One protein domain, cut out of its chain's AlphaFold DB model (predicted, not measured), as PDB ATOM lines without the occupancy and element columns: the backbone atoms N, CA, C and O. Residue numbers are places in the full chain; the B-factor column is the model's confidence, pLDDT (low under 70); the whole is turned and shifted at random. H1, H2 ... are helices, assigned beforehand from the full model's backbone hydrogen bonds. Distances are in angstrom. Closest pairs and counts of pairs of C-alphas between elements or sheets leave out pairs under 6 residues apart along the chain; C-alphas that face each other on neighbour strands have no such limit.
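This is residues 133 to 273 of the 415 residues of an uncharacterized protein of Bacillus sp. FJAT-21945 (UniProt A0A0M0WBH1). A very long helix, H6, sticks out from a small helical body as a straight arm, with residues 245 to 273 standing free, while its first part folds back beside H5. In the body, H4, H5 and the first part of H6 run side by side, each against the one before it, and H1 lies along the other side of H4, with the short H2 and H3 near it. The printed part has 141 residues with six named helices, H1 to H6 in chain order, and no named strand, and its class is all helix. The whole is extended, with a radius of gyration of the C-alphas of 24.1 A, and the arm makes much of its length in spans of 97 by 27 by 17 A.

H6, residues 231 to 271, is the longest helix, and it touches H5, residues 209 to 225, with its residues 233 to 244 alone. These two helices form a helical hairpin, at a shallow tilt of 13 degrees and running opposite ways; their closest C-alphas are those of Lys 213 and Leu 237, 6.6 A apart. H4, residues 181 to 206, forms with H5 and H6 an up and down bundle, three helices of which each runs against the one before it in the chain. H4 is close to H5 but not clearly touching, with the closest C-alphas, of Glu 204 and Leu 212, 6.7 A apart. H4 is likewise close to H6 but not clearly touching, with the C-alphas of Ile 193 and Trp 232 closest at 6.8 A. H1, residues 133 to 157, touches H4 with its residues 152 to 156 alone, at a shallow tilt of 21 degrees and running the same way; the C-alphas of Val 156 and Lys 199 are closest, 6.1 A apart. H2, residues 165 to 172, forms a helical hairpin with H1, at a shallow tilt of 34 degrees, only just short of steep, and their closest C-alphas are those of Leu 148 and Phe 166, 5.5 A apart. H2 also touches residues 222 to 225 of H5, with the C-alphas of Ile 167 and Tyr 223 closest at 7.3 A. H3, residues 175 to 178, touches H1, with the C-alphas of Ser 142 and Val 177 closest at 6.0 A, and touches H4 only at the corner, where the C-alphas of Tyr 178 and Lys 184 are closest at 5.1 A. H1 is apart from both H5 and H6. Every O i to N i+4 pair is within hydrogen-bond range in H1, H2, H5 and H6, while H4 has 20 of 22 and H3 is too short for such a pair.

H6 measures 60.3 A from its first to its last C-alpha, from C-alpha 231 at (22.185, 28.132, 158.275) to C-alpha 271 at (-10.412, -20.469, 143.884). H5 measures 24.6 A and H4 36.8 A. H1 measures 36.2 A, and its C-alpha 133 is at (40.690, 48.169, 185.847). H2 measures 11.0 A and H3 5.4 A.

The two C-alphas farthest apart are those of Val 133 and Asp 273, the first and last printed residues, 97.2 A apart. Without the stretch that stands free, the body has 112 residues, spans 55 by 27 by 17 A and has a radius of gyration of 15.2 A. The printed part has no cut. The link from H1 to H2, with 7 residues, is short, and the other four links are tight. The mean pLDDT of the printed part is 95.3, and no printed residue is under 70.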
ATOM      1  N   VAL A 133      42.068  48.688 185.805       96.50
ATOM      2  CA  VAL A 133      40.690  48.169 185.847       96.50
ATOM      3  C   VAL A 133      40.280  47.512 184.529       96.50
ATOM      4  O   VAL A 133      39.699  46.426 184.539       96.50
ATOM      5  N   GLN A 134      40.630  48.124 183.393       95.94
ATOM      6  CA  GLN A 134      40.356  47.557 182.070       95.94
ATOM      7  C   GLN A 134      40.995  46.171 181.891       95.94
ATOM      8  O   GLN A 134      40.301  45.234 181.503       95.94
ATOM      9  N   ASN A 135      42.281  46.010 182.219       96.50
ATOM     10  CA  ASN A 135      42.974  44.731 182.044       96.50
ATOM     11  C   ASN A 135      42.404  43.631 182.954       96.50
ATOM     12  O   ASN A 135      42.386  42.457 182.568       96.50
ATOM     13  N   GLU A 136      41.939  43.990 184.152       97.50
ATOM     14  CA  GLU A 136      41.258  43.052 185.047       97.50
ATOM     15  C   GLU A 136      39.936  42.571 184.433       97.50
ATOM     16  O   GLU A 136      39.690  41.364 184.353       97.50
ATOM     17  N   PHE A 137      39.112  43.479 183.896       98.12
ATOM     18  CA  PHE A 137      37.901  43.087 183.171       98.12
ATOM     19  C   PHE A 137      38.205  42.246 181.930       98.12
ATOM     20  O   PHE A 137      37.560  41.212 181.739       98.12
ATOM     21  N   ASP A 138      39.200  42.622 181.128       96.81
ATOM     22  CA  ASP A 138      39.615  41.856 179.949       96.81
ATOM     23  C   ASP A 138      40.007  40.422 180.334       96.81
ATOM     24  O   ASP A 138      39.613  39.452 179.677       96.81
ATOM     25  N   THR A 139      40.721  40.268 181.452       97.75
ATOM     26  CA  THR A 139      41.110  38.965 182.002       97.75
ATOM     27  C   THR A 139      39.889  38.151 182.431       97.75
ATOM     28  O   THR A 139      39.747  36.991 182.027       97.75
ATOM     29  N   LEU A 140      38.975  38.743 183.205       98.31
ATOM     30  CA  LEU A 140      37.763  38.069 183.683       98.31
ATOM     31  C   LEU A 140      36.835  37.658 182.529       98.31
ATOM     32  O   LEU A 140      36.308  36.541 182.519       98.31
ATOM     33  N   LEU A 141      36.655  38.520 181.528       98.38
ATOM     34  CA  LEU A 141      35.819  38.247 180.357       98.38
ATOM     35  C   LEU A 141      36.453  37.196 179.433       98.38
ATOM     36  O   LEU A 141      35.764  36.284 178.970       98.38
ATOM     37  N   SER A 142      37.772  37.245 179.226       97.88
ATOM     38  CA  SER A 142      38.508  36.216 178.478       97.88
ATOM     39  C   SER A 142      38.415  34.846 179.156       97.88
ATOM     40  O   SER A 142      38.157  33.827 178.507       97.88
ATOM     41  N   ASN A 143      38.546  34.806 180.483       98.06
ATOM     42  CA  ASN A 143      38.380  33.575 181.249       98.06
ATOM     43  C   ASN A 143      36.927  33.078 181.240       98.06
ATOM     44  O   ASN A 143      36.702  31.871 181.172       98.06
ATOM     45  N   THR A 144      35.948  33.985 181.238       98.38
ATOM     46  CA  THR A 144      34.528  33.647 181.053       98.38
ATOM     47  C   THR A 144      34.308  32.943 179.714       98.38
ATOM     48  O   THR A 144      33.748  31.848 179.698       98.38
ATOM     49  N   LYS A 145      34.832  33.489 178.605       98.38
ATOM     50  CA  LYS A 145      34.766  32.842 177.281       98.38
ATOM     51  C   LYS A 145      35.325  31.416 177.318       98.38
ATOM     52  O   LYS A 145      34.665  30.475 176.883       98.38
ATOM     53  N   LYS A 146      36.518  31.237 177.899       97.94
ATOM     54  CA  LYS A 146      37.162  29.917 178.034       97.94
ATOM     55  C   LYS A 146      36.320  28.932 178.850       97.94
ATOM     56  O   LYS A 146      36.227  27.768 178.472       97.94
ATOM     57  N   ASN A 147      35.724  29.374 179.957       97.44
ATOM     58  CA  ASN A 147      34.885  28.519 180.799       97.44
ATOM     59  C   ASN A 147      33.601  28.093 180.078       97.44
ATOM     60  O   ASN A 147      33.234  26.922 180.138       97.44
ATOM     61  N   LEU A 148      32.969  29.008 179.341       97.75
ATOM     62  CA  LEU A 148      31.764  28.716 178.564       97.75
ATOM     63  C   LEU A 148      32.030  27.721 177.430       97.75
ATOM     64  O   LEU A 148      31.229  26.813 177.229       97.75
ATOM     65  N   TYR A 149      33.171  27.811 176.738       97.44
ATOM     66  CA  TYR A 149      33.540  26.791 175.748       97.44
ATOM     67  C   TYR A 149      33.823  25.426 176.376       97.44
ATOM     68  O   TYR A 149      33.365  24.413 175.857       97.44
ATOM     69  N   LYS A 150      34.486  25.379 177.538       95.81
ATOM     70  CA  LYS A 150      34.653  24.116 178.276       95.81
ATOM     71  C   LYS A 150      33.313  23.504 178.680       95.81
ATOM     72  O   LYS A 150      33.156  22.290 178.607       95.81
ATOM     73  N   GLN A 151      32.358  24.327 179.105       94.38
ATOM     74  CA  GLN A 151      31.013  23.871 179.436       94.38
ATOM     75  C   GLN A 151      30.271  23.354 178.201       94.38
ATOM     76  O   GLN A 151      29.663  22.291 178.261       94.38
ATOM     77  N   MET A 152      30.361  24.063 177.076       95.94
ATOM     78  CA  MET A 152      29.805  23.626 175.797       95.94
ATOM     79  C   MET A 152      30.348  22.242 175.399       95.94
ATOM     80  O   MET A 152      29.568  21.344 175.079       95.94
ATOM     81  N   ASP A 153      31.663  22.028 175.498       94.38
ATOM     82  CA  ASP A 153      32.282  20.724 175.227       94.38
ATOM     83  C   ASP A 153      31.829  19.645 176.222       94.38
ATOM     84  O   ASP A 153      31.537  18.511 175.832       94.38
ATOM     85  N   ALA A 154      31.732  19.990 177.510       94.25
ATOM     86  CA  ALA A 154      31.253  19.085 178.552       94.25
ATOM     87  C   ALA A 154      29.793  18.662 178.329       94.25
ATOM     88  O   ALA A 154      29.471  17.494 178.543       94.25
ATOM     89  N   ASN A 155      28.931  19.562 177.848       94.38
ATOM     90  CA  ASN A 155      27.539  19.245 177.530       94.38
ATOM     91  C   ASN A 155      27.445  18.163 176.450       94.38
ATOM     92  O   ASN A 155      26.647  17.241 176.589       94.38
ATOM     93  N   VAL A 156      28.277  18.228 175.404       93.25
ATOM     94  CA  VAL A 156      28.298  17.175 174.374       93.25
ATOM     95  C   VAL A 156      28.872  15.875 174.918       93.25
ATOM     96  O   VAL A 156      28.303  14.814 174.684       93.25
ATOM     97  N   ASN A 157      29.987  15.942 175.647       93.12
ATOM     98  CA  ASN A 157      30.670  14.746 176.149       93.12
ATOM     99  C   ASN A 157      29.841  13.972 177.186       93.12
ATOM    100  O   ASN A 157      29.986  12.759 177.285       93.12
ATOM    101  N   ASN A 158      28.986  14.667 177.938       93.50
ATOM    102  CA  ASN A 158      28.126  14.082 178.968       93.50
ATOM    103  C   ASN A 158      26.654  13.968 178.535       93.50
ATOM    104  O   ASN A 158      25.809  13.644 179.364       93.50
ATOM    105  N   GLU A 159      26.338  14.278 177.271       92.06
ATOM    106  CA  GLU A 159      24.975  14.275 176.713       92.06
ATOM    107  C   GLU A 159      23.960  15.139 177.501       92.06
ATOM    108  O   GLU A 159      22.763  14.857 177.555       92.06
ATOM    109  N   MET A 160      24.433  16.229 178.112       90.75
ATOM    110  CA  MET A 160      23.629  17.158 178.913       90.75
ATOM    111  C   MET A 160      23.178  18.352 178.067       90.75
ATOM    112  O   MET A 160      23.815  19.404 178.050       90.75
ATOM    113  N   PHE A 161      22.057  18.198 177.361       91.44
ATOM    114  CA  PHE A 161      21.540  19.209 176.422       91.44
ATOM    115  C   PHE A 161      20.427  20.103 176.985       91.44
ATOM    116  O   PHE A 161      19.829  20.874 176.243       91.44
ATOM    117  N   GLU A 162      20.108  19.994 178.275       83.12
ATOM    118  CA  GLU A 162      19.002  20.752 178.879       83.12
ATOM    119  C   GLU A 162      19.375  22.202 179.206       83.12
ATOM    120  O   GLU A 162      18.508  23.076 179.207       83.12
ATOM    121  N   ASN A 163      20.657  22.468 179.483       82.31
ATOM    122  CA  ASN A 163      21.119  23.780 179.913       82.31
ATOM    123  C   ASN A 163      22.203  24.341 178.982       82.31
ATOM    124  O   ASN A 163      23.394  24.072 179.145       82.31
ATOM    125  N   GLU A 164      21.775  25.151 178.016       92.81
ATOM    126  CA  GLU A 164      22.629  25.750 176.981       92.81
ATOM    127  C   GLU A 164      22.738  27.274 177.121       92.81
ATOM    128  O   GLU A 164      22.885  28.009 176.142       92.81
ATOM    129  N   TYR A 165      22.676  27.780 178.358       93.06
ATOM    130  CA  TYR A 165      22.800  29.215 178.637       93.06
ATOM    131  C   TYR A 165      24.106  29.825 178.110       93.06
ATOM    132  O   TYR A 165      24.153  31.029 177.847       93.06
ATOM    133  N   PHE A 166      25.148  29.006 177.910       95.50
ATOM    134  CA  PHE A 166      26.418  29.437 177.335       95.50
ATOM    135  C   PHE A 166      26.241  30.145 175.988       95.50
ATOM    136  O   PHE A 166      26.979  31.086 175.717       95.50
ATOM    137  N   ILE A 167      25.239  29.772 175.182       96.69
ATOM    138  CA  ILE A 167      24.951  30.410 173.887       96.69
ATOM    139  C   ILE A 167      24.635  31.891 174.088       96.69
ATOM    140  O   ILE A 167      25.246  32.752 173.457       96.69
ATOM    141  N   ALA A 168      23.709  32.187 175.004       96.75
ATOM    142  CA  ALA A 168      23.294  33.552 175.297       96.75
ATOM    143  C   ALA A 168      24.464  34.379 175.844       96.75
ATOM    144  O   ALA A 168      24.731  35.469 175.348       96.75
ATOM    145  N   ILE A 169      25.207  33.836 176.814       97.56
ATOM    146  CA  ILE A 169      26.305  34.567 177.459       97.56
ATOM    147  C   ILE A 169      27.472  34.816 176.494       97.56
ATOM    148  O   ILE A 169      28.001  35.925 176.464       97.56
ATOM    149  N   LEU A 170      27.848  33.837 175.664       98.00
ATOM    150  CA  LEU A 170      28.849  34.031 174.607       98.00
ATOM    151  C   LEU A 170      28.407  35.119 173.611       98.00
ATOM    152  O   LEU A 170      29.209  35.955 173.197       98.00
ATOM    153  N   GLY A 171      27.115  35.158 173.275       96.81
ATOM    154  CA  GLY A 171      26.528  36.224 172.466       96.81
ATOM    155  C   GLY A 171      26.573  37.607 173.131       96.81
ATOM    156  O   GLY A 171      26.747  38.609 172.441       96.81
ATOM    157  N   GLU A 172      26.470  37.687 174.457       96.50
ATOM    158  CA  GLU A 172      26.505  38.948 175.215       96.50
ATOM    159  C   GLU A 172      27.916  39.503 175.453       96.50
ATOM    160  O   GLU A 172      28.049  40.700 175.734       96.50
ATOM    161  N   LEU A 173      28.957  38.669 175.350       97.56
ATOM    162  CA  LEU A 173      30.338  39.101 175.564       97.56
ATOM    163  C   LEU A 173      30.728  40.238 174.596       97.56
ATOM    164  O   LEU A 173      30.347  40.197 173.420       97.56
ATOM    165  N   PRO A 174      31.497  41.243 175.053       95.88
ATOM    166  CA  PRO A 174      31.952  42.341 174.200       95.88
ATOM    167  C   PRO A 174      32.770  41.852 172.999       95.88
ATOM    168  O   PRO A 174      33.453  40.827 173.072       95.88
ATOM    169  N   ASN A 175      32.721  42.589 171.890       96.19
ATOM    170  CA  ASN A 175      33.415  42.214 170.652       96.19
ATOM    171  C   ASN A 175      34.940  42.198 170.831       96.19
ATOM    172  O   ASN A 175      35.636  41.420 170.183       96.19
ATOM    173  N   GLU A 176      35.450  43.012 171.748       94.06
ATOM    174  CA  GLU A 176      36.863  43.156 172.094       94.06
ATOM    175  C   GLU A 176      37.446  41.836 172.620       94.06
ATOM    176  O   GLU A 176      38.586  41.499 172.310       94.06
ATOM    177  N   VAL A 177      36.636  41.012 173.300       96.88
ATOM    178  CA  VAL A 177      37.023  39.667 173.779       96.88
ATOM    179  C   VAL A 177      37.321  38.705 172.614       96.88
ATOM    180  O   VAL A 177      38.046  37.718 172.767       96.88
ATOM    181  N   TYR A 178      36.770  38.991 171.435       97.31
ATOM    182  CA  TYR A 178      36.996  38.263 170.185       97.31
ATOM    183  C   TYR A 178      37.947  39.014 169.236       97.31
ATOM    184  O   TYR A 178      38.319  38.510 168.179       97.31
ATOM    185  N   GLY A 179      38.353  40.233 169.595       95.50
ATOM    186  CA  GLY A 179      39.168  41.136 168.787       95.50
ATOM    187  C   GLY A 179      38.394  41.967 167.757       95.50
ATOM    188  O   GLY A 179      38.866  43.039 167.393       95.50
ATOM    189  N   SER A 180      37.230  41.517 167.282       96.38
ATOM    190  CA  SER A 180      36.301  42.313 166.461       96.38
ATOM    191  C   SER A 180      34.919  41.650 166.380       96.38
ATOM    192  O   SER A 180      34.756  40.483 166.739       96.38
ATOM    193  N   ALA A 181      33.918  42.380 165.873       95.62
ATOM    194  CA  ALA A 181      32.580  41.835 165.623       95.62
ATOM    195  C   ALA A 181      32.589  40.698 164.579       95.62
ATOM    196  O   ALA A 181      31.912  39.683 164.756       95.62
ATOM    197  N   ASP A 182      33.406  40.831 163.529       96.00
ATOM    198  CA  ASP A 182      33.546  39.802 162.491       96.00
ATOM    199  C   ASP A 182      34.181  38.529 163.060       96.00
ATOM    200  O   ASP A 182      33.645  37.437 162.883       96.00
ATOM    201  N   LYS A 183      35.264  38.674 163.840       97.56
ATOM    202  CA  LYS A 183      35.924  37.542 164.510       97.56
ATOM    203  C   LYS A 183      35.013  36.858 165.518       97.56
ATOM    204  O   LYS A 183      35.035  35.638 165.620       97.56
ATOM    205  N   LYS A 184      34.185  37.620 166.237       97.69
ATOM    206  CA  LYS A 184      33.161  37.056 167.124       97.69
ATOM    207  C   LYS A 184      32.196  36.174 166.345       97.69
ATOM    208  O   LYS A 184      31.939  35.045 166.748       97.69
ATOM    209  N   THR A 185      31.674  36.687 165.237       96.81
ATOM    210  CA  THR A 185      30.728  35.953 164.391       96.81
ATOM    211  C   THR A 185      31.359  34.672 163.851       96.81
ATOM    212  O   THR A 185      30.745  33.610 163.941       96.81
ATOM    213  N   GLU A 186      32.596  34.746 163.357       97.19
ATOM    214  CA  GLU A 186      33.354  33.599 162.848       97.19
ATOM    215  C   GLU A 186      33.623  32.547 163.937       97.19
ATOM    216  O   GLU A 186      33.286  31.373 163.761       97.19
ATOM    217  N   GLU A 187      34.172  32.964 165.083       97.88
ATOM    218  CA  GLU A 187      34.517  32.079 166.203       97.88
ATOM    219  C   GLU A 187      33.263  31.389 166.757       97.88
ATOM    220  O   GLU A 187      33.234  30.163 166.878       97.88
ATOM    221  N   LEU A 188      32.190  32.145 167.027       98.06
ATOM    222  CA  LEU A 188      30.927  31.583 167.511       98.06
ATOM    223  C   LEU A 188      30.302  30.619 166.504       98.06
ATOM    224  O   LEU A 188      29.893  29.528 166.891       98.06
ATOM    225  N   THR A 189      30.261  30.988 165.221       97.69
ATOM    226  CA  THR A 189      29.692  30.131 164.171       97.69
ATOM    227  C   THR A 189      30.441  28.804 164.086       97.69
ATOM    228  O   THR A 189      29.814  27.749 164.114       97.69
ATOM    229  N   SER A 190      31.775  28.836 164.051       97.44
ATOM    230  CA  SER A 190      32.603  27.626 163.985       97.44
ATOM    231  C   SER A 190      32.384  26.704 165.193       97.44
ATOM    232  O   SER A 190      32.143  25.503 165.042       97.44
ATOM    233  N   HIS A 191      32.386  27.272 166.404       97.88
ATOM    234  CA  HIS A 191      32.166  26.514 167.634       97.88
ATOM    235  C   HIS A 191      30.751  25.925 167.726       97.88
ATOM    236  O   HIS A 191      30.600  24.762 168.106       97.88
ATOM    237  N   PHE A 192      29.722  26.686 167.345       98.00
ATOM    238  CA  PHE A 192      28.336  26.222 167.381       98.00
ATOM    239  C   PHE A 192      28.027  25.176 166.310       98.00
ATOM    240  O   PHE A 192      27.308  24.227 166.611       98.00
ATOM    241  N   ILE A 193      28.619  25.271 165.114       97.88
ATOM    242  CA  ILE A 193      28.523  24.211 164.098       97.88
ATOM    243  C   ILE A 193      29.032  22.886 164.670       97.88
ATOM    244  O   ILE A 193      28.300  21.901 164.665       97.88
ATOM    245  N   ASN A 194      30.250  22.866 165.223       96.50
ATOM    246  CA  ASN A 194      30.842  21.642 165.776       96.50
ATOM    247  C   ASN A 194      30.002  21.079 166.936       96.50
ATOM    248  O   ASN A 194      29.701  19.884 166.985       96.50
ATOM    249  N   TYR A 195      29.569  21.954 167.847       97.44
ATOM    250  CA  TYR A 195      28.688  21.582 168.949       97.44
ATOM    251  C   TYR A 195      27.394  20.917 168.453       97.44
ATOM    252  O   TYR A 195      27.047  19.816 168.890       97.44
ATOM    253  N   ASP A 196      26.702  21.561 167.512       97.50
ATOM    254  CA  ASP A 196      25.415  21.100 167.005       97.50
ATOM    255  C   ASP A 196      25.527  19.826 166.172       97.50
ATOM    256  O   ASP A 196      24.685  18.940 166.304       97.50
ATOM    257  N   GLU A 197      26.557  19.694 165.334       95.56
ATOM    258  CA  GLU A 197      26.797  18.469 164.563       95.56
ATOM    259  C   GLU A 197      26.906  17.259 165.493       95.56
ATOM    260  O   GLU A 197      26.249  16.234 165.284       95.56
ATOM    261  N   ARG A 198      27.667  17.401 166.584       95.75
ATOM    262  CA  ARG A 198      27.808  16.339 167.582       95.75
ATOM    263  C   ARG A 198      26.502  16.113 168.344       95.75
ATOM    264  O   ARG A 198      26.052  14.970 168.418       95.75
ATOM    265  N   LYS A 199      25.855  17.174 168.844       96.19
ATOM    266  CA  LYS A 199      24.564  17.105 169.555       96.19
ATOM    267  C   LYS A 199      23.503  16.377 168.731       96.19
ATOM    268  O   LYS A 199      22.897  15.421 169.212       96.19
ATOM    269  N   TYR A 200      23.278  16.788 167.486       95.69
ATOM    270  CA  TYR A 200      22.211  16.216 166.670       95.69
ATOM    271  C   TYR A 200      22.532  14.811 166.162       95.69
ATOM    272  O   TYR A 200      21.609  14.009 166.065       95.69
ATOM    273  N   SER A 201      23.809  14.451 165.975       93.25
ATOM    274  CA  SER A 201      24.192  13.055 165.696       93.25
ATOM    275  C   SER A 201      23.849  12.083 166.839       93.25
ATOM    276  O   SER A 201      23.607  10.897 166.605       93.25
ATOM    277  N   LEU A 202      23.820  12.578 168.083       93.81
ATOM    278  CA  LEU A 202      23.427  11.813 169.268       93.81
ATOM    279  C   LEU A 202      21.904  11.805 169.428       93.81
ATOM    280  O   LEU A 202      21.302  10.743 169.586       93.81
ATOM    281  N   LEU A 203      21.264  12.972 169.316       94.62
ATOM    282  CA  LEU A 203      19.816  13.113 169.474       94.62
ATOM    283  C   LEU A 203      19.008  12.413 168.376       94.62
ATOM    284  O   LEU A 203      17.904  11.952 168.649       94.62
ATOM    285  N   GLU A 204      19.534  12.290 167.157       92.69
ATOM    286  CA  GLU A 204      18.863  11.556 166.077       92.69
ATOM    287  C   GLU A 204      18.668  10.066 166.413       92.69
ATOM    288  O   GLU A 204      17.714   9.444 165.950       92.69
ATOM    289  N   LYS A 205      19.520   9.498 167.279       90.44
ATOM    290  CA  LYS A 205      19.420   8.098 167.721       90.44
ATOM    291  C   LYS A 205      18.375   7.886 168.815       90.44
ATOM    292  O   LYS A 205      17.863   6.779 168.952       90.44
ATOM    293  N   SER A 206      18.093   8.912 169.617       89.81
ATOM    294  CA  SER A 206      17.252   8.802 170.816       89.81
ATOM    295  C   SER A 206      15.882   9.467 170.670       89.81
ATOM    296  O   SER A 206      14.922   9.042 171.314       89.81
ATOM    297  N   LEU A 207      15.757  10.490 169.822       92.69
ATOM    298  CA  LEU A 207      14.528  11.258 169.652       92.69
ATOM    299  C   LEU A 207      13.730  10.826 168.424       92.69
ATOM    300  O   LEU A 207      14.262  10.503 167.365       92.69
ATOM    301  N   ARG A 208      12.399  10.918 168.536       94.25
ATOM    302  CA  ARG A 208      11.507  10.807 167.376       94.25
ATOM    303  C   ARG A 208      11.580  12.071 166.520       94.25
ATOM    304  O   ARG A 208      11.799  13.161 167.047       94.25
ATOM    305  N   TYR A 209      11.279  11.944 165.228       94.25
ATOM    306  CA  TYR A 209      11.330  13.038 164.246       94.25
ATOM    307  C   TYR A 209      10.709  14.358 164.744       94.25
ATOM    308  O   TYR A 209      11.377  15.387 164.741       94.25
ATOM    309  N   ASN A 210       9.475  14.336 165.262       95.06
ATOM    310  CA  ASN A 210       8.810  15.554 165.752       95.06
ATOM    311  C   ASN A 210       9.534  16.205 166.943       95.06
ATOM    312  O   ASN A 210       9.551  17.430 167.063       95.06
ATOM    313  N   GLN A 211      10.135  15.400 167.824       95.69
ATOM    314  CA  GLN A 211      10.916  15.904 168.955       95.69
ATOM    315  C   GLN A 211      12.223  16.520 168.454       95.69
ATOM    316  O   GLN A 211      12.520  17.658 168.801       95.69
ATOM    317  N   LEU A 212      12.939  15.820 167.569       95.94
ATOM    318  CA  LEU A 212      14.177  16.302 166.959       95.94
ATOM    319  C   LEU A 212      13.961  17.621 166.199       95.94
ATOM    320  O   LEU A 212      14.666  18.599 166.441       95.94
ATOM    321  N   LYS A 213      12.921  17.690 165.357       96.94
ATOM    322  CA  LYS A 213      12.512  18.904 164.634       96.94
ATOM    323  C   LYS A 213      12.210  20.064 165.581       96.94
ATOM    324  O   LYS A 213      12.627  21.193 165.321       96.94
ATOM    325  N   LYS A 214      11.497  19.818 166.684       96.38
ATOM    326  CA  LYS A 214      11.216  20.851 167.691       96.38
ATOM    327  C   LYS A 214      12.504  21.352 168.352       96.38
ATOM    328  O   LYS A 214      12.670  22.562 168.483       96.38
ATOM    329  N   THR A 215      13.409  20.446 168.722       95.62
ATOM    330  CA  THR A 215      14.703  20.789 169.328       95.62
ATOM    331  C   THR A 215      15.560  21.638 168.386       95.62
ATOM    332  O   THR A 215      16.028  22.698 168.795       95.62
ATOM    333  N   ILE A 216      15.677  21.256 167.108       96.94
ATOM    334  CA  ILE A 216      16.429  22.030 166.104       96.94
ATOM    335  C   ILE A 216      15.847  23.440 165.940       96.94
ATOM    336  O   ILE A 216      16.586  24.421 165.966       96.94
ATOM    337  N   ASN A 217      14.523  23.572 165.827       96.88
ATOM    338  CA  ASN A 217      13.883  24.886 165.685       96.88
ATOM    339  C   ASN A 217      14.073  25.781 166.920       96.88
ATOM    340  O   ASN A 217      14.244  26.997 166.789       96.88
ATOM    341  N   HIS A 218      14.071  25.192 168.118       95.75
ATOM    342  CA  HIS A 218      14.391  25.925 169.339       95.75
ATOM    343  C   HIS A 218      15.828  26.460 169.302       95.75
ATOM    344  O   HIS A 218      16.043  27.641 169.563       95.75
ATOM    345  N   GLN A 219      16.788  25.631 168.888       96.56
ATOM    346  CA  GLN A 219      18.193  26.017 168.760       96.56
ATOM    347  C   GLN A 219      18.406  27.136 167.729       96.56
ATOM    348  O   GLN A 219      19.081  28.121 168.022       96.56
ATOM    349  N   ILE A 220      17.768  27.037 166.555       97.25
ATOM    350  CA  ILE A 220      17.775  28.099 165.532       97.25
ATOM    351  C   ILE A 220      17.306  29.426 166.144       97.25
ATOM    352  O   ILE A 220      17.922  30.470 165.931       97.25
ATOM    353  N   SER A 221      16.241  29.381 166.947       95.94
ATOM    354  CA  SER A 221      15.707  30.566 167.624       95.94
ATOM    355  C   SER A 221      16.679  31.130 168.668       95.94
ATOM    356  O   SER A 221      16.771  32.346 168.822       95.94
ATOM    357  N   SER A 222      17.411  30.270 169.383       95.94
ATOM    358  CA  SER A 222      18.428  30.683 170.358       95.94
ATOM    359  C   SER A 222      19.596  31.418 169.702       95.94
ATOM    360  O   SER A 222      20.003  32.461 170.208       95.94
ATOM    361  N   TYR A 223      20.077  30.954 168.545       97.44
ATOM    362  CA  TYR A 223      21.120  31.665 167.796       97.44
ATOM    363  C   TYR A 223      20.628  32.985 167.202       97.44
ATOM    364  O   TYR A 223      21.316  34.000 167.302       97.44
ATOM    365  N   HIS A 224      19.395  33.021 166.693       96.50
ATOM    366  CA  HIS A 224      18.812  34.263 166.190       96.50
ATOM    367  C   HIS A 224      18.725  35.348 167.282       96.50
ATOM    368  O   HIS A 224      18.971  36.522 167.013       96.50
ATOM    369  N   LYS A 225      18.432  34.982 168.541       95.88
ATOM    370  CA  LYS A 225      18.394  35.935 169.672       95.88
ATOM    371  C   LYS A 225      19.734  36.614 169.955       95.88
ATOM    372  O   LYS A 225      19.731  37.719 170.487       95.88
ATOM    373  N   ILE A 226      20.849  35.972 169.609       95.25
ATOM    374  CA  ILE A 226      22.193  36.552 169.736       95.25
ATOM    375  C   ILE A 226      22.713  37.132 168.412       95.25
ATOM    376  O   ILE A 226      23.889  37.471 168.314       95.25
ATOM    377  N   GLY A 227      21.848  37.258 167.398       95.00
ATOM    378  CA  GLY A 227      22.185  37.845 166.102       95.00
ATOM    379  C   GLY A 227      22.930  36.913 165.142       95.00
ATOM    380  O   GLY A 227      23.553  37.405 164.206       95.00
ATOM    381  N   LEU A 228      22.885  35.591 165.350       95.94
ATOM    382  CA  LEU A 228      23.514  34.606 164.464       95.94
ATOM    383  C   LEU A 228      22.480  33.849 163.623       95.94
ATOM    384  O   LEU A 228      21.529  33.261 164.141       95.94
ATOM    385  N   GLU A 229      22.713  33.803 162.312       94.56
ATOM    386  CA  GLU A 229      21.926  32.999 161.375       94.56
ATOM    387  C   GLU A 229      22.430  31.551 161.334       94.56
ATOM    388  O   GLU A 229      23.497  31.248 160.800       94.56
ATOM    389  N   ALA A 230      21.621  30.628 161.852       96.69
ATOM    390  CA  ALA A 230      21.965  29.212 161.968       96.69
ATOM    391  C   ALA A 230      21.710  28.416 160.675       96.69
ATOM    392  O   ALA A 230      20.878  27.505 160.636       96.69
ATOM    393  N   PHE A 231      22.392  28.773 159.582       96.00
ATOM    394  CA  PHE A 231      22.185  28.132 158.275       96.00
ATOM    395  C   PHE A 231      22.465  26.619 158.302       96.00
ATOM    396  O   PHE A 231      21.729  25.858 157.676       96.00
ATOM    397  N   TRP A 232      23.457  26.166 159.079       97.06
ATOM    398  CA  TRP A 232      23.795  24.744 159.216       97.06
ATOM    399  C   TRP A 232      22.640  23.935 159.814       97.06
ATOM    400  O   TRP A 232      22.333  22.850 159.330       97.06
ATOM    401  N   LEU A 233      21.926  24.488 160.799       97.44
ATOM    402  CA  LEU A 233      20.756  23.840 161.387       97.44
ATOM    403  C   LEU A 233      19.550  23.818 160.459       97.44
ATOM    404  O   LEU A 233      18.799  22.846 160.477       97.44
ATOM    405  N   LYS A 234      19.364  24.857 159.638       95.62
ATOM    406  CA  LYS A 234      18.322  24.855 158.600       95.62
ATOM    407  C   LYS A 234      18.579  23.728 157.590       95.62
ATOM    408  O   LYS A 234      17.642  23.037 157.202       95.62
ATOM    409  N   GLU A 235      19.836  23.492 157.217       95.62
ATOM    410  CA  GLU A 235      20.215  22.363 156.356       95.62
ATOM    411  C   GLU A 235      20.066  21.006 157.057       95.62
ATOM    412  O   GLU A 235      19.537  20.066 156.462       95.62
ATOM    413  N   THR A 236      20.446  20.893 158.334       94.94
ATOM    414  CA  THR A 236      20.189  19.686 159.139       94.94
ATOM    415  C   THR A 236      18.694  19.381 159.218       94.94
ATOM    416  O   THR A 236      18.298  18.235 159.018       94.94
ATOM    417  N   LEU A 237      17.849  20.398 159.422       95.50
ATOM    418  CA  LEU A 237      16.397  20.248 159.437       95.50
ATOM    419  C   LEU A 237      15.879  19.683 158.106       95.50
ATOM    420  O   LEU A 237      15.182  18.673 158.105       95.50
ATOM    421  N   LYS A 238      16.288  20.260 156.971       95.81
ATOM    422  CA  LYS A 238      15.908  19.745 155.643       95.81
ATOM    423  C   LYS A 238      16.329  18.287 155.441       95.81
ATOM    424  O   LYS A 238      15.572  17.499 154.876       95.81
ATOM    425  N   LYS A 239      17.533  17.912 155.893       93.81
ATOM    426  CA  LYS A 239      18.032  16.530 155.789       93.81
ATOM    427  C   LYS A 239      17.150  15.552 156.564       93.81
ATOM    428  O   LYS A 239      16.764  14.529 156.000       93.81
ATOM    429  N   ILE A 240      16.800  15.870 157.813       93.94
ATOM    430  CA  ILE A 240      15.955  14.981 158.628       93.94
ATOM    431  C   ILE A 240      14.511  14.920 158.114       93.94
ATOM    432  O   ILE A 240      13.888  13.864 158.188       93.94
ATOM    433  N   GLU A 241      13.987  16.020 157.562       94.75
ATOM    434  CA  GLU A 241      12.655  16.067 156.945       94.75
ATOM    435  C   GLU A 241      12.598  15.129 155.738       94.75
ATOM    436  O   GLU A 241      11.757  14.231 155.695       94.75
ATOM    437  N   LYS A 242      13.576  15.236 154.833       95.31
ATOM    438  CA  LYS A 242      13.691  14.351 153.670       95.31
ATOM    439  C   LYS A 242      13.871  12.881 154.064       95.31
ATOM    440  O   LYS A 242      13.264  12.001 153.458       95.31
ATOM    441  N   ALA A 243      14.698  12.591 155.069       92.56
ATOM    442  CA  ALA A 243      14.896  11.221 155.548       92.56
ATOM    443  C   ALA A 243      13.599  10.622 156.122       92.56
ATOM    444  O   ALA A 243      13.283   9.457 155.865       92.56
ATOM    445  N   HIS A 244      12.823  11.420 156.860       93.81
ATOM    446  CA  HIS A 244      11.527  11.008 157.386       93.81
ATOM    447  C   HIS A 244      10.504  10.754 156.271       93.81
ATOM    448  O   HIS A 244       9.823   9.730 156.299       93.81
ATOM    449  N   GLU A 245      10.417  11.638 155.274       94.38
ATOM    450  CA  GLU A 245       9.543  11.462 154.106       94.38
ATOM    451  C   GLU A 245       9.843  10.157 153.359       94.38
ATOM    452  O   GLU A 245       8.931   9.371 153.108       94.38
ATOM    453  N   LEU A 246      11.122   9.876 153.084       95.31
ATOM    454  CA  LEU A 246      11.544   8.635 152.428       95.31
ATOM    455  C   LEU A 246      11.178   7.394 153.248       95.31
ATOM    456  O   LEU A 246      10.701   6.405 152.694       95.31
ATOM    457  N   LYS A 247      11.357   7.447 154.573       94.50
ATOM    458  CA  LYS A 247      10.976   6.345 155.462       94.50
ATOM    459  C   LYS A 247       9.469   6.087 155.428       94.50
ATOM    460  O   LYS A 247       9.056   4.934 155.372       94.50
ATOM    461  N   MET A 248       8.654   7.140 155.461       93.75
ATOM    462  CA  MET A 248       7.198   7.004 155.395       93.75
ATOM    463  C   MET A 248       6.732   6.484 154.031       93.75
ATOM    464  O   MET A 248       5.849   5.633 153.990       93.75
ATOM    465  N   ALA A 249       7.356   6.927 152.937       96.00
ATOM    466  CA  ALA A 249       7.070   6.419 151.598       96.00
ATOM    467  C   ALA A 249       7.399   4.921 151.464       96.00
ATOM    468  O   ALA A 249       6.580   4.162 150.956       96.00
ATOM    469  N   ALA A 250       8.549   4.479 151.986       95.06
ATOM    470  CA  ALA A 250       8.930   3.067 151.973       95.06
ATOM    471  C   ALA A 250       7.969   2.187 152.795       95.06
ATOM    472  O   ALA A 250       7.621   1.087 152.372       95.06
ATOM    473  N   LEU A 251       7.501   2.677 153.951       94.69
ATOM    474  CA  LEU A 251       6.500   1.975 154.764       94.69
ATOM    475  C   LEU A 251       5.148   1.859 154.048       94.69
ATOM    476  O   LEU A 251       4.487   0.829 154.147       94.69
ATOM    477  N   GLU A 252       4.738   2.906 153.333       94.69
ATOM    478  CA  GLU A 252       3.513   2.907 152.531       94.69
ATOM    479  C   GLU A 252       3.601   1.914 151.363       94.69
ATOM    480  O   GLU A 252       2.660   1.163 151.117       94.69
ATOM    481  N   GLU A 253       4.741   1.864 150.671       95.50
ATOM    482  CA  GLU A 253       4.991   0.894 149.600       95.50
ATOM    483  C   GLU A 253       4.985  -0.548 150.128       95.50
ATOM    484  O   GLU A 253       4.346  -1.424 149.543       95.50
ATOM    485  N   GLU A 254       5.623  -0.797 151.276       94.50
ATOM    486  CA  GLU A 254       5.588  -2.107 151.930       94.50
ATOM    487  C   GLU A 254       4.161  -2.499 152.342       94.50
ATOM    488  O   GLU A 254       3.780  -3.661 152.178       94.50
ATOM    489  N   ARG A 255       3.359  -1.547 152.843       94.69
ATOM    490  CA  ARG A 255       1.950  -1.791 153.185       94.69
ATOM    491  C   ARG A 255       1.158  -2.219 151.955       94.69
ATOM    492  O   ARG A 255       0.527  -3.269 151.998       94.69
ATOM    493  N   LYS A 256       1.263  -1.469 150.854       94.69
ATOM    494  CA  LYS A 256       0.589  -1.799 149.588       94.69
ATOM    495  C   LYS A 256       1.005  -3.165 149.055       94.69
ATOM    496  O   LYS A 256       0.158  -3.934 148.616       94.69
ATOM    497  N   ARG A 257       2.297  -3.506 149.135       95.25
ATOM    498  CA  ARG A 257       2.779  -4.834 148.730       95.25
ATOM    499  C   ARG A 257       2.149  -5.944 149.573       95.25
ATOM    500  O   ARG A 257       1.720  -6.944 149.014       95.25
ATOM    501  N   LYS A 258       2.069  -5.767 150.894       94.62
ATOM    502  CA  LYS A 258       1.432  -6.746 151.792       94.62
ATOM    503  C   LYS A 258      -0.073  -6.866 151.556       94.62
ATOM    504  O   LYS A 258      -0.596  -7.971 151.621       94.62
ATOM    505  N   GLU A 259      -0.759  -5.757 151.290       92.31
ATOM    506  CA  GLU A 259      -2.184  -5.749 150.928       92.31
ATOM    507  C   GLU A 259      -2.421  -6.529 149.624       92.31
ATOM    508  O   GLU A 259      -3.309  -7.375 149.570       92.31
ATOM    509  N   GLU A 260      -1.575  -6.326 148.614       92.69
ATOM    510  CA  GLU A 260      -1.631  -7.049 147.338       92.69
ATOM    511  C   GLU A 260      -1.299  -8.547 147.485       92.69
ATOM    512  O   GLU A 260      -1.955  -9.401 146.888       92.69
ATOM    513  N   GLU A 261      -0.294  -8.896 148.297       94.12
ATOM    514  CA  GLU A 261       0.030 -10.290 148.628       94.12
ATOM    515  C   GLU A 261      -1.136 -10.977 149.356       94.12
ATOM    516  O   GLU A 261      -1.473 -12.118 149.037       94.12
ATOM    517  N   LEU A 262      -1.781 -10.277 150.294       93.50
ATOM    518  CA  LEU A 262      -2.959 -10.771 151.005       93.50
ATOM    519  C   LEU A 262      -4.148 -10.960 150.057       93.50
ATOM    520  O   LEU A 262      -4.785 -12.009 150.106       93.50
ATOM    521  N   LYS A 263      -4.411  -9.993 149.168       92.06
ATOM    522  CA  LYS A 263      -5.458 -10.092 148.141       92.06
ATOM    523  C   LYS A 263      -5.260 -11.345 147.286       92.06
ATOM    524  O   LYS A 263      -6.164 -12.171 147.203       92.06
ATOM    525  N   LYS A 264      -4.057 -11.547 146.740       92.25
ATOM    526  CA  LYS A 264      -3.725 -12.740 145.942       92.25
ATOM    527  C   LYS A 264      -3.865 -14.044 146.722       92.25
ATOM    528  O   LYS A 264      -4.289 -15.051 146.159       92.25
ATOM    529  N   ALA A 265      -3.505 -14.049 148.006       93.19
ATOM    530  CA  ALA A 265      -3.675 -15.222 148.858       93.19
ATOM    531  C   ALA A 265      -5.161 -15.559 149.064       93.19
ATOM    532  O   ALA A 265      -5.541 -16.717 148.909       93.19
ATOM    533  N   MET A 266      -5.998 -14.552 149.333       93.12
ATOM    534  CA  MET A 266      -7.450 -14.716 149.457       93.12
ATOM    535  C   MET A 266      -8.086 -15.190 148.145       93.12
ATOM    536  O   MET A 266      -8.931 -16.083 148.160       93.12
ATOM    537  N   GLU A 267      -7.663 -14.635 147.008       94.38
ATOM    538  CA  GLU A 267      -8.126 -15.062 145.685       94.38
ATOM    539  C   GLU A 267      -7.790 -16.532 145.409       94.38
ATOM    540  O   GLU A 267      -8.649 -17.304 144.979       94.38
ATOM    541  N   ALA A 268      -6.554 -16.940 145.712       92.88
ATOM    542  CA  ALA A 268      -6.102 -18.317 145.548       92.88
ATOM    543  C   ALA A 268      -6.800 -19.296 146.508       92.88
ATOM    544  O   ALA A 268      -7.012 -20.452 146.144       92.88
ATOM    545  N   GLU A 269      -7.138 -18.861 147.724       93.94
ATOM    546  CA  GLU A 269      -7.900 -19.662 148.686       93.94
ATOM    547  C   GLU A 269      -9.342 -19.863 148.213       93.94
ATOM    548  O   GLU A 269      -9.800 -21.001 148.140       93.94
ATOM    549  N   LYS A 270     -10.023 -18.790 147.786       92.88
ATOM    550  CA  LYS A 270     -11.391 -18.872 147.249       92.88
ATOM    551  C   LYS A 270     -11.463 -19.726 145.983       92.88
ATOM    552  O   LYS A 270     -12.374 -20.534 145.853       92.88
ATOM    553  N   ALA A 271     -10.481 -19.626 145.083       93.25
ATOM    554  CA  ALA A 271     -10.412 -20.469 143.884       93.25
ATOM    555  C   ALA A 271     -10.313 -21.976 144.193       93.25
ATOM    556  O   ALA A 271     -10.683 -22.795 143.354       93.25
ATOM    557  N   LYS A 272      -9.817 -22.341 145.384       93.19
ATOM    558  CA  LYS A 272      -9.681 -23.725 145.862       93.19
ATOM    559  C   LYS A 272     -10.809 -24.164 146.796       93.19
ATOM    560  O   LYS A 272     -10.805 -25.318 147.215       93.19
ATOM    561  N   ASP A 273     -11.731 -23.271 147.151       95.50
ATOM    562  CA  ASP A 273     -12.871 -23.604 148.001       95.50
ATOM    563  C   ASP A 273     -13.825 -24.540 147.235       95.50
ATOM    564  O   ASP A 273     -14.410 -24.123 146.230       95.50
TER     565      ASP A 273